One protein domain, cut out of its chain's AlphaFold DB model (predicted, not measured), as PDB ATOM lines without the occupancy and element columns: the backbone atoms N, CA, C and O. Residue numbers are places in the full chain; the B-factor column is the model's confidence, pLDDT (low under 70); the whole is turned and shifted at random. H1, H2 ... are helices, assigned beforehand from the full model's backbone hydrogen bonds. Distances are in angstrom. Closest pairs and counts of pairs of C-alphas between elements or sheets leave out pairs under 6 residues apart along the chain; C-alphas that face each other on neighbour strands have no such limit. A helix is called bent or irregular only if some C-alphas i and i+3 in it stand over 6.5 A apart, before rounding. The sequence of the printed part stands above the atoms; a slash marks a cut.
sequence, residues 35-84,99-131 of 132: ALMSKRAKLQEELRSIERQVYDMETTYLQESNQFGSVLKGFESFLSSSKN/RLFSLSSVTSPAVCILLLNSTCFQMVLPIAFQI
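This is residues 35 to 84 and 99 to 131 of the 132 residues of an uncharacterized protein of Dichanthelium oligosanthes (UniProt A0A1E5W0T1). One long, straight helix, H1, makes most of the length, and a side arm of short helices branches from it partway along: H3 and H4 pack on H1, H4 heads away from it at a right angle, and H5 then turns back steeply at the far end of H4. Beyond the last residues of H1, a loop leads to the small helix H2, which packs on no other helix, while residues 35 to 46 of H1 and residues 125 to 131, of which 125 to 129 belong to H5, stick out free. The printed part has 83 residues with five named helices, H1 to H5 in order, and no named strand; the class is all helix. It is only just extended, close to loose, with a radius of gyration of the C-alphas of 18.1 A and spans of 62 by 30 by 14 A.

H1 takes residues 35 to 65 and is 44.4 A long, with C-alpha 35 at (-17.016, 5.062, 4.257) and C-alpha 65 at (-20.302, -8.746, 46.344). H2 is residues 76 to 80, 5.8 A, and H3 is residues 100 to 103, 4.9 A. H4 is residues 109 to 115, 9.8 A. H5 is residues 121 to 129, 11.8 A, and ends with C-alpha 129 at (-36.149, 4.983, 12.662); it is neither bent nor irregular, but only just: C-alphas 123 and 126 are 6.3 A apart.

H1 touches H3 with its residues 51 to 58 alone; the closest C-alphas, those of Tyr 55 and Ser 102, are 5.7 A apart. H1 touches H4 with its residues 51 to 55 alone, about perpendicular at 90 degrees; the closest C-alphas are those of Arg 52 and Pro 109, 6.8 A apart. H3 and H4 touch only at the corner by their link, with the C-alphas of Ser 102 and Ala 110 closest at 5.8 A. H4 and H5 are close but not clearly touching, at a steep tilt of 58 degrees, opposite ways; their closest C-alphas, of Leu 115 and Phe 121, are 5.9 A apart. H5 is apart from H1 and H3, and H2 is apart from H1, H3, H4 and H5. In H1, H2 and H4 every O i to N i+4 pair is within hydrogen-bond range, in H5 3 of 5 are, and H3 is too short for such a pair.

The two C-alphas farthest apart, those of Ala 35 and Lys 83, are 63.6 A apart. Residues 85 to 98 are not printed, and C-alphas 84 and 99 are 29.7 A apart across this cut, which falls in the link from H2 to H3. The links H3 to H4 and H4 to H5 are tight, and H1 to H2 is short. The mean pLDDT of the printed part is 74.8; residues 66 to 68, 77 to 78, 80 to 84 and 111 to 131 are under 70.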
ATOM      1  N   ALA A  35     -18.028   5.273   3.225       93.75
ATOM      2  CA  ALA A  35     -17.016   5.062   4.257       93.75
ATOM      3  C   ALA A  35     -17.475   5.570   5.635       93.75
ATOM      4  O   ALA A  35     -17.266   4.891   6.645       93.75
ATOM      5  N   LEU A  36     -18.136   6.732   5.693       93.88
ATOM      6  CA  LEU A  36     -18.707   7.265   6.935       93.88
ATOM      7  C   LEU A  36     -19.826   6.372   7.482       93.88
ATOM      8  O   LEU A  36     -19.861   6.121   8.686       93.88
ATOM      9  N   MET A  37     -20.699   5.848   6.619       92.62
ATOM     10  CA  MET A  37     -21.764   4.926   7.028       92.62
ATOM     11  C   MET A  37     -21.207   3.588   7.521       92.62
ATOM     12  O   MET A  37     -21.618   3.110   8.577       92.62
ATOM     13  N   SER A  38     -20.211   3.019   6.839       93.38
ATOM     14  CA  SER A  38     -19.521   1.812   7.310       93.38
ATOM     15  C   SER A  38     -18.820   2.043   8.649       93.38
ATOM     16  O   SER A  38     -18.895   1.199   9.541       93.38
ATOM     17  N   LYS A  39     -18.180   3.206   8.833       95.44
ATOM     18  CA  LYS A  39     -17.558   3.580  10.110       95.44
ATOM     19  C   LYS A  39     -18.599   3.714  11.221       95.44
ATOM     20  O   LYS A  39     -18.366   3.214  12.317       95.44
ATOM     21  N   ARG A  40     -19.743   4.348  10.942       92.94
ATOM     22  CA  ARG A  40     -20.867   4.445  11.883       92.94
ATOM     23  C   ARG A  40     -21.341   3.056  12.308       92.94
ATOM     24  O   ARG A  40     -21.426   2.806  13.504       92.94
ATOM     25  N   ALA A  41     -21.579   2.159  11.352       90.12
ATOM     26  CA  ALA A  41     -22.028   0.796  11.631       90.12
ATOM     27  C   ALA A  41     -21.019   0.024  12.497       90.12
ATOM     28  O   ALA A  41     -21.401  -0.611  13.477       90.12
ATOM     29  N   LYS A  42     -19.720   0.139  12.191       93.62
ATOM     30  CA  LYS A  42     -18.654  -0.478  12.988       93.62
ATOM     31  C   LYS A  42     -18.639   0.037  14.432       93.62
ATOM     32  O   LYS A  42     -18.599  -0.764  15.357       93.62
ATOM     33  N   LEU A  43     -18.708   1.354  14.624       91.00
ATOM     34  CA  LEU A  43     -18.722   1.957  15.962       91.00
ATOM     35  C   LEU A  43     -19.966   1.555  16.763       91.00
ATOM     36  O   LEU A  43     -19.877   1.349  17.967       91.00
ATOM     37  N   GLN A  44     -21.119   1.420  16.104       86.12
ATOM     38  CA  GLN A  44     -22.344   0.951  16.753       86.12
ATOM     39  C   GLN A  44     -22.226  -0.503  17.227       86.12
ATOM     40  O   GLN A  44     -22.721  -0.829  18.303       86.12
ATOM     41  N   GLU A  45     -21.559  -1.364  16.458       89.75
ATOM     42  CA  GLU A  45     -21.311  -2.749  16.866       89.75
ATOM     43  C   GLU A  45     -20.302  -2.836  18.019       89.75
ATOM     44  O   GLU A  45     -20.534  -3.552  18.993       89.75
ATOM     45  N   GLU A  46     -19.219  -2.058  17.963       94.06
ATOM     46  CA  GLU A  46     -18.242  -1.977  19.056       94.06
ATOM     47  C   GLU A  46     -18.889  -1.482  20.355       94.06
ATOM     48  O   GLU A  46     -18.683  -2.075  21.413       94.06
ATOM     49  N   LEU A  47     -19.729  -0.447  20.271       89.19
ATOM     50  CA  LEU A  47     -20.481   0.068  21.413       89.19
ATOM     51  C   LEU A  47     -21.391  -1.014  22.007       89.19
ATOM     52  O   LEU A  47     -21.346  -1.246  23.213       89.19
ATOM     53  N   ARG A  48     -22.146  -1.735  21.169       87.44
ATOM     54  CA  ARG A  48     -23.019  -2.834  21.613       87.44
ATOM     55  C   ARG A  48     -22.233  -3.949  22.308       87.44
ATOM     56  O   ARG A  48     -22.695  -4.500  23.307       87.44
ATOM     57  N   SER A  49     -21.050  -4.275  21.792       92.06
ATOM     58  CA  SER A  49     -20.152  -5.265  22.392       92.06
ATOM     59  C   SER A  49     -19.693  -4.834  23.791       92.06
ATOM     60  O   SER A  49     -19.807  -5.603  24.746       92.06
ATOM     61  N   ILE A  50     -19.262  -3.576  23.938       95.31
ATOM     62  CA  ILE A  50     -18.818  -3.012  25.221       95.31
ATOM     63  C   ILE A  50     -19.968  -2.971  26.229       95.31
ATOM     64  O   ILE A  50     -19.800  -3.403  27.365       95.31
ATOM     65  N   GLU A  51     -21.146  -2.492  25.832       90.69
ATOM     66  CA  GLU A  51     -22.310  -2.431  26.723       90.69
ATOM     67  C   GLU A  51     -22.720  -3.811  27.232       90.69
ATOM     68  O   GLU A  51     -23.079  -3.963  28.401       90.69
ATOM     69  N   ARG A  52     -22.634  -4.829  26.370       90.19
ATOM     70  CA  ARG A  52     -22.876  -6.215  26.765       90.19
ATOM     71  C   ARG A  52     -21.844  -6.692  27.779       90.19
ATOM     72  O   ARG A  52     -22.215  -7.250  28.805       90.19
ATOM     73  N   GLN A  53     -20.567  -6.423  27.523       96.12
ATOM     74  CA  GLN A  53     -19.492  -6.794  28.435       96.12
ATOM     75  C   GLN A  53     -19.656  -6.131  29.809       96.12
ATOM     76  O   GLN A  53     -19.522  -6.803  30.831       96.12
ATOM     77  N   VAL A  54     -19.979  -4.834  29.842       94.50
ATOM     78  CA  VAL A  54     -20.254  -4.100  31.087       94.50
ATOM     79  C   VAL A  54     -21.419  -4.743  31.835       94.50
ATOM     80  O   VAL A  54     -21.300  -5.000  33.030       94.50
ATOM     81  N   TYR A  55     -22.510  -5.063  31.137       90.69
ATOM     82  CA  TYR A  55     -23.678  -5.704  31.736       90.69
ATOM     83  C   TYR A  55     -23.355  -7.068  32.362       90.69
ATOM     84  O   TYR A  55     -23.795  -7.365  33.480       90.69
ATOM     85  N   ASP A  56     -22.580  -7.896  31.661       93.06
ATOM     86  CA  ASP A  56     -22.191  -9.228  32.126       93.06
ATOM     87  C   ASP A  56     -21.257  -9.129  33.342       93.06
ATOM     88  O   ASP A  56     -21.522  -9.743  34.377       93.06
ATOM     89  N   MET A  57     -20.230  -8.274  33.271       94.12
ATOM     90  CA  MET A  57     -19.309  -8.021  34.386       94.12
ATOM     91  C   MET A  57     -20.029  -7.479  35.621       94.12
ATOM     92  O   MET A  57     -19.759  -7.906  36.743       94.12
ATOM     93  N   GLU A  58     -20.960  -6.551  35.425       90.31
ATOM     94  CA  GLU A  58     -21.747  -5.965  36.505       90.31
ATOM     95  C   GLU A  58     -22.670  -7.002  37.157       90.31
ATOM     96  O   GLU A  58     -22.837  -7.000  38.376       90.31
ATOM     97  N   THR A  59     -23.215  -7.935  36.367       88.62
ATOM     98  CA  THR A  59     -23.997  -9.066  36.888       88.62
ATOM     99  C   THR A  59     -23.157  -9.911  37.839       88.62
ATOM    100  O   THR A  59     -23.583 -10.154  38.969       88.62
ATOM    101  N   THR A  60     -21.959 -10.308  37.409       89.81
ATOM    102  CA  THR A  60     -21.033 -11.095  38.231       89.81
ATOM    103  C   THR A  60     -20.639 -10.332  39.496       89.81
ATOM    104  O   THR A  60     -20.768 -10.859  40.599       89.81
ATOM    105  N   TYR A  61     -20.266  -9.053  39.368       88.94
ATOM    106  CA  TYR A  61     -19.862  -8.223  40.504       88.94
ATOM    107  C   TYR A  61     -20.961  -8.096  41.565       88.94
ATOM    108  O   TYR A  61     -20.705  -8.263  42.759       88.94
ATOM    109  N   LEU A  62     -22.197  -7.805  41.154       85.12
ATOM    110  CA  LEU A  62     -23.314  -7.612  42.080       85.12
ATOM    111  C   LEU A  62     -23.756  -8.923  42.743       85.12
ATOM    112  O   LEU A  62     -24.164  -8.909  43.905       85.12
ATOM    113  N   GLN A  63     -23.651 -10.056  42.045       83.88
ATOM    114  CA  GLN A  63     -23.940 -11.371  42.622       83.88
ATOM    115  C   GLN A  63     -22.893 -11.782  43.667       83.88
ATOM    116  O   GLN A  63     -23.260 -12.228  44.756       83.88
ATOM    117  N   GLU A  64     -21.605 -11.596  43.368       81.88
ATOM    118  CA  GLU A  64     -20.503 -12.000  44.252       81.88
ATOM    119  C   GLU A  64     -20.333 -11.064  45.463       81.88
ATOM    120  O   GLU A  64     -20.097 -11.524  46.583       81.88
ATOM    121  N   SER A  65     -20.510  -9.750  45.281       76.88
ATOM    122  CA  SER A  65     -20.302  -8.746  46.344       76.88
ATOM    123  C   SER A  65     -21.436  -8.654  47.375       76.88
ATOM    124  O   SER A  65     -21.287  -7.996  48.408       76.88
ATOM    125  N   ASN A  66     -22.556  -9.355  47.166       69.44
ATOM    126  CA  ASN A  66     -23.714  -9.310  48.066       69.44
ATOM    127  C   ASN A  66     -23.396  -9.780  49.507       69.44
ATOM    128  O   ASN A  66     -24.096  -9.404  50.446       69.44
ATOM    129  N   GLN A  67     -22.337 -10.576  49.705       65.06
ATOM    130  CA  GLN A  67     -21.965 -11.122  51.020       65.06
ATOM    131  C   GLN A  67     -20.992 -10.249  51.829       65.06
ATOM    132  O   GLN A  67     -21.052 -10.260  53.056       65.06
ATOM    133  N   PHE A  68     -20.116  -9.482  51.173       66.69
ATOM    134  CA  PHE A  68     -19.004  -8.774  51.834       66.69
ATOM    135  C   PHE A  68     -19.138  -7.244  51.786       66.69
ATOM    136  O   PHE A  68     -18.278  -6.525  52.289       66.69
ATOM    137  N   GLY A  69     -20.234  -6.740  51.217       71.50
ATOM    138  CA  GLY A  69     -20.380  -5.331  50.869       71.50
ATOM    139  C   GLY A  69     -19.851  -5.060  49.461       71.50
ATOM    140  O   GLY A  69     -18.992  -5.771  48.944       71.50
ATOM    141  N   SER A  70     -20.396  -4.032  48.824       78.31
ATOM    142  CA  SER A  70     -20.021  -3.616  47.472       78.31
ATOM    143  C   SER A  70     -19.592  -2.155  47.483       78.31
ATOM    144  O   SER A  70     -19.949  -1.409  48.394       78.31
ATOM    145  N   VAL A  71     -18.884  -1.708  46.443       82.25
ATOM    146  CA  VAL A  71     -18.528  -0.288  46.251       82.25
ATOM    147  C   VAL A  71     -19.774   0.604  46.288       82.25
ATOM    148  O   VAL A  71     -19.711   1.739  46.744       82.25
ATOM    149  N   LEU A  72     -20.928   0.064  45.888       77.38
ATOM    150  CA  LEU A  72     -22.204   0.774  45.890       77.38
ATOM    151  C   LEU A  72     -22.826   0.902  47.284       77.38
ATOM    152  O   LEU A  72     -23.540   1.864  47.557       77.38
ATOM    153  N   LYS A  73     -22.602  -0.080  48.162       75.62
ATOM    154  CA  LYS A  73     -23.273  -0.181  49.471       75.62
ATOM    155  C   LYS A  73     -22.353   0.127  50.655       75.62
ATOM    156  O   LYS A  73     -22.839   0.317  51.768       75.62
ATOM    157  N   GLY A  74     -21.047   0.173  50.410       76.25
ATOM    158  CA  GLY A  74     -20.008   0.271  51.421       76.25
ATOM    159  C   GLY A  74     -19.667  -1.078  52.062       76.25
ATOM    160  O   GLY A  74     -20.449  -2.031  52.050       76.25
ATOM    161  N   PHE A  75     -18.477  -1.135  52.659       80.00
ATOM    162  CA  PHE A  75     -17.938  -2.317  53.348       80.00
ATOM    163  C   PHE A  75     -18.153  -2.272  54.872       80.00
ATOM    164  O   PHE A  75     -17.767  -3.189  55.590       80.00
ATOM    165  N   GLU A  76     -18.821  -1.230  55.373       73.44
ATOM    166  CA  GLU A  76     -19.139  -1.019  56.793       73.44
ATOM    167  C   GLU A  76     -19.838  -2.220  57.434       73.44
ATOM    168  O   GLU A  76     -19.523  -2.584  58.561       73.44
ATOM    169  N   SER A  77     -20.748  -2.890  56.717       68.31
ATOM    170  CA  SER A  77     -21.419  -4.089  57.247       68.31
ATOM    171  C   SER A  77     -20.448  -5.240  57.488       68.31
ATOM    172  O   SER A  77     -20.578  -5.936  58.489       68.31
ATOM    173  N   PHE A  78     -19.456  -5.418  56.614       68.75
ATOM    174  CA  PHE A  78     -18.421  -6.431  56.796       68.75
ATOM    175  C   PHE A  78     -17.490  -6.072  57.963       68.75
ATOM    176  O   PHE A  78     -17.235  -6.914  58.822       68.75
ATOM    177  N   LEU A  79     -17.077  -4.803  58.067       71.69
ATOM    178  CA  LEU A  79     -16.214  -4.316  59.151       71.69
ATOM    179  C   LEU A  79     -16.915  -4.343  60.526       71.69
ATOM    180  O   LEU A  79     -16.330  -4.785  61.516       71.69
ATOM    181  N   SER A  80     -18.190  -3.941  60.596       63.03
ATOM    182  CA  SER A  80     -19.000  -3.966  61.827       63.03
ATOM    183  C   SER A  80     -19.415  -5.375  62.254       63.03
ATOM    184  O   SER A  80     -19.612  -5.624  63.450       63.03
ATOM    185  N   SER A  81     -19.506  -6.329  61.319       57.03
ATOM    186  CA  SER A  81     -19.838  -7.720  61.651       57.03
ATOM    187  C   SER A  81     -18.744  -8.416  62.475       57.03
ATOM    188  O   SER A  81     -19.026  -9.447  63.082       57.03
ATOM    189  N   SER A  82     -17.540  -7.833  62.585       57.53
ATOM    190  CA  SER A  82     -16.498  -8.294  63.516       57.53
ATOM    191  C   SER A  82     -16.845  -8.065  64.995       57.53
ATOM    192  O   SER A  82     -16.183  -8.653  65.850       57.53
ATOM    193  N   LYS A  83     -17.835  -7.219  65.331       58.91
ATOM    194  CA  LYS A  83     -18.226  -6.951  66.731       58.91
ATOM    195  C   LYS A  83     -19.688  -7.244  67.070       58.91
ATOM    196  O   LYS A  83     -19.958  -7.454  68.243       58.91
ATOM    197  N   ASN A  84     -20.619  -7.313  66.112       48.03
ATOM    198  CA  ASN A  84     -22.021  -7.669  66.390       48.03
ATOM    199  C   ASN A  84     -22.688  -8.401  65.209       48.03
ATOM    200  O   ASN A  84     -23.072  -7.798  64.207       48.03
ATOM    201  N   ARG A  99     -27.589  -1.388  38.863       86.50
ATOM    202  CA  ARG A  99     -26.700  -1.508  37.694       86.50
ATOM    203  C   ARG A  99     -26.159  -0.159  37.188       86.50
ATOM    204  O   ARG A  99     -26.339   0.184  36.021       86.50
ATOM    205  N   LEU A 100     -25.537   0.647  38.045       86.25
ATOM    206  CA  LEU A 100     -25.130   2.021  37.703       86.25
ATOM    207  C   LEU A 100     -24.261   2.127  36.439       86.25
ATOM    208  O   LEU A 100     -24.387   3.107  35.703       86.25
ATOM    209  N   PHE A 101     -23.402   1.142  36.163       88.25
ATOM    210  CA  PHE A 101     -22.536   1.184  34.986       88.25
ATOM    211  C   PHE A 101     -23.333   0.931  33.711       88.25
ATOM    212  O   PHE A 101     -23.216   1.707  32.763       88.25
ATOM    213  N   SER A 102     -24.212  -0.074  33.697       86.88
ATOM    214  CA  SER A 102     -25.116  -0.270  32.560       86.88
ATOM    215  C   SER A 102     -26.091   0.903  32.413       86.88
ATOM    216  O   SER A 102     -26.356   1.349  31.300       86.88
ATOM    217  N   LEU A 103     -26.596   1.456  33.518       85.62
ATOM    218  CA  LEU A 103     -27.530   2.589  33.516       85.62
ATOM    219  C   LEU A 103     -26.890   3.912  33.072       85.62
ATOM    220  O   LEU A 103     -27.608   4.832  32.690       85.62
ATOM    221  N   SER A 104     -25.557   4.004  33.071       84.94
ATOM    222  CA  SER A 104     -24.843   5.174  32.546       84.94
ATOM    223  C   SER A 104     -24.966   5.327  31.025       84.94
ATOM    224  O   SER A 104     -24.762   6.425  30.507       84.94
ATOM    225  N   SER A 105     -25.341   4.256  30.314       82.62
ATOM    226  CA  SER A 105     -25.626   4.302  28.881       82.62
ATOM    227  C   SER A 105     -27.104   4.067  28.596       82.62
ATOM    228  O   SER A 105     -27.663   3.019  28.917       82.62
ATOM    229  N   VAL A 106     -27.725   5.026  27.904       81.31
ATOM    230  CA  VAL A 106     -29.140   4.962  27.504       81.31
ATOM    231  C   VAL A 106     -29.432   3.891  26.449       81.31
ATOM    232  O   VAL A 106     -30.592   3.549  26.229       81.31
ATOM    233  N   THR A 107     -28.396   3.368  25.793       81.25
ATOM    234  CA  THR A 107     -28.495   2.293  24.796       81.25
ATOM    235  C   THR A 107     -28.192   0.910  25.367       81.25
ATOM    236  O   THR A 107     -28.367  -0.082  24.659       81.25
ATOM    237  N   SER A 108     -27.805   0.815  26.645       80.44
ATOM    238  CA  SER A 108     -27.387  -0.454  27.234       80.44
ATOM    239  C   SER A 108     -28.532  -1.471  27.347       80.44
ATOM    240  O   SER A 108     -29.708  -1.100  27.452       80.44
ATOM    241  N   PRO A 109     -28.213  -2.775  27.439       74.25
ATOM    242  CA  PRO A 109     -29.211  -3.818  27.668       74.25
ATOM    243  C   PRO A 109     -30.063  -3.599  28.928       74.25
ATOM    244  O   PRO A 109     -31.267  -3.850  28.899       74.25
ATOM    245  N   ALA A 110     -29.471  -3.097  30.020       72.25
ATOM    246  CA  ALA A 110     -30.201  -2.825  31.263       72.25
ATOM    247  C   ALA A 110     -31.254  -1.732  31.066       72.25
ATOM    248  O   ALA A 110     -32.389  -1.870  31.520       72.25
ATOM    249  N   VAL A 111     -30.889  -0.670  30.346       67.19
ATOM    250  CA  VAL A 111     -31.802   0.430  30.044       67.19
ATOM    251  C   VAL A 111     -32.857  -0.019  29.037       67.19
ATOM    252  O   VAL A 111     -34.019   0.294  29.233       67.19
ATOM    253  N   CYS A 112     -32.528  -0.845  28.043       64.44
ATOM    254  CA  CYS A 112     -33.513  -1.412  27.112       64.44
ATOM    255  C   CYS A 112     -34.624  -2.210  27.835       64.44
ATOM    256  O   CYS A 112     -35.806  -2.068  27.517       64.44
ATOM    257  N   ILE A 113     -34.266  -2.974  28.875       64.75
ATOM    258  CA  ILE A 113     -35.221  -3.716  29.722       64.75
ATOM    259  C   ILE A 113     -36.109  -2.763  30.545       64.75
ATOM    260  O   ILE A 113     -37.305  -3.013  30.705       64.75
ATOM    261  N   LEU A 114     -35.554  -1.656  31.046       62.22
ATOM    262  CA  LEU A 114     -36.303  -0.657  31.820       62.22
ATOM    263  C   LEU A 114     -37.153   0.272  30.931       62.22
ATOM    264  O   LEU A 114     -38.258   0.660  31.311       62.22
ATOM    265  N   LEU A 115     -36.678   0.596  29.728       57.53
ATOM    266  CA  LEU A 115     -37.324   1.491  28.767       57.53
ATOM    267  C   LEU A 115     -38.488   0.854  28.008       57.53
ATOM    268  O   LEU A 115     -39.315   1.594  27.486       57.53
ATOM    269  N   LEU A 116     -38.629  -0.476  28.008       53.25
ATOM    270  CA  LEU A 116     -39.856  -1.126  27.527       53.25
ATOM    271  C   LEU A 116     -41.093  -0.726  28.369       53.25
ATOM    272  O   LEU A 116     -42.220  -0.862  27.905       53.25
ATOM    273  N   ASN A 117     -40.887  -0.190  29.581       51.31
ATOM    274  CA  ASN A 117     -41.943   0.198  30.521       51.31
ATOM    275  C   ASN A 117     -42.097   1.723  30.716       51.31
ATOM    276  O   ASN A 117     -42.916   2.144  31.530       51.31
ATOM    277  N   SER A 118     -41.328   2.568  30.016       44.94
ATOM    278  CA  SER A 118     -41.319   4.021  30.248       44.94
ATOM    279  C   SER A 118     -41.218   4.824  28.949       44.94
ATOM    280  O   SER A 118     -40.558   4.425  27.990       44.94
ATOM    281  N   THR A 119     -41.863   5.991  28.927       51.16
ATOM    282  CA  THR A 119     -42.069   6.887  27.771       51.16
ATOM    283  C   THR A 119     -40.794   7.320  27.033       51.16
ATOM    284  O   THR A 119     -40.886   7.825  25.916       51.16
ATOM    285  N   CYS A 120     -39.603   7.066  27.580       48.47
ATOM    286  CA  CYS A 120     -38.315   7.286  26.917       48.47
ATOM    287  C   CYS A 120     -38.124   6.467  25.622       48.47
ATOM    288  O   CYS A 120     -37.341   6.886  24.766       48.47
ATOM    289  N   PHE A 121     -38.883   5.380  25.401       52.00
ATOM    290  CA  PHE A 121     -38.933   4.698  24.096       52.00
ATOM    291  C   PHE A 121     -39.294   5.669  22.955       52.00
ATOM    292  O   PHE A 121     -38.678   5.619  21.895       52.00
ATOM    293  N   GLN A 122     -40.187   6.637  23.194       48.19
ATOM    294  CA  GLN A 122     -40.607   7.623  22.186       48.19
ATOM    295  C   GLN A 122     -39.511   8.626  21.803       48.19
ATOM    296  O   GLN A 122     -39.611   9.260  20.756       48.19
ATOM    297  N   MET A 123     -38.459   8.767  22.615       52.38
ATOM    298  CA  MET A 123     -37.348   9.672  22.315       52.38
ATOM    299  C   MET A 123     -36.183   8.962  21.605       52.38
ATOM    300  O   MET A 123     -35.456   9.590  20.841       52.38
ATOM    301  N   VAL A 124     -36.035   7.646  21.805       53.62
ATOM    302  CA  VAL A 124     -34.991   6.822  21.164       53.62
ATOM    303  C   VAL A 124     -35.487   6.181  19.856       53.62
ATOM    304  O   VAL A 124     -34.707   6.025  18.915       53.62
ATOM    305  N   LEU A 125     -36.790   5.896  19.737       50.44
ATOM    306  CA  LEU A 125     -37.423   5.389  18.516       50.44
ATOM    307  C   LEU A 125     -37.194   6.270  17.267       50.44
ATOM    308  O   LEU A 125     -36.862   5.698  16.233       50.44
ATOM    309  N   PRO A 126     -37.265   7.619  17.304       51.31
ATOM    310  CA  PRO A 126     -36.967   8.433  16.123       51.31
ATOM    311  C   PRO A 126     -35.482   8.405  15.725       51.31
ATOM    312  O   PRO A 126     -35.164   8.551  14.547       51.31
ATOM    313  N   ILE A 127     -34.560   8.156  16.663       50.31
ATOM    314  CA  ILE A 127     -33.130   7.995  16.347       50.31
ATOM    315  C   ILE A 127     -32.879   6.632  15.683       50.31
ATOM    316  O   ILE A 127     -32.049   6.538  14.778       50.31
ATOM    317  N   ALA A 128     -33.618   5.591  16.080       49.75
ATOM    318  CA  ALA A 128     -33.562   4.267  15.459       49.75
ATOM    319  C   ALA A 128     -34.276   4.215  14.091       49.75
ATOM    320  O   ALA A 128     -33.780   3.561  13.176       49.75
ATOM    321  N   PHE A 129     -35.391   4.937  13.921       43.72
ATOM    322  CA  PHE A 129     -36.149   4.983  12.662       43.72
ATOM    323  C   PHE A 129     -35.485   5.860  11.587       43.72
ATOM    324  O   PHE A 129     -35.774   5.697  10.413       43.72
ATOM    325  N   GLN A 130     -34.534   6.730  11.949       41.09
ATOM    326  CA  GLN A 130     -33.702   7.459  10.978       41.09
ATOM    327  C   GLN A 130     -32.497   6.664  10.436       41.09
ATOM    328  O   GLN A 130     -31.621   7.247   9.791       41.09
ATOM    329  N   ILE A 131     -32.409   5.360  10.716       45.06
ATOM    330  CA  ILE A 131     -31.331   4.476  10.230       45.06
ATOM    331  C   ILE A 131     -31.865   3.376   9.288       45.06
ATOM    332  O   ILE A 131     -31.061   2.644   8.716       45.06
TER     333      ILE A 131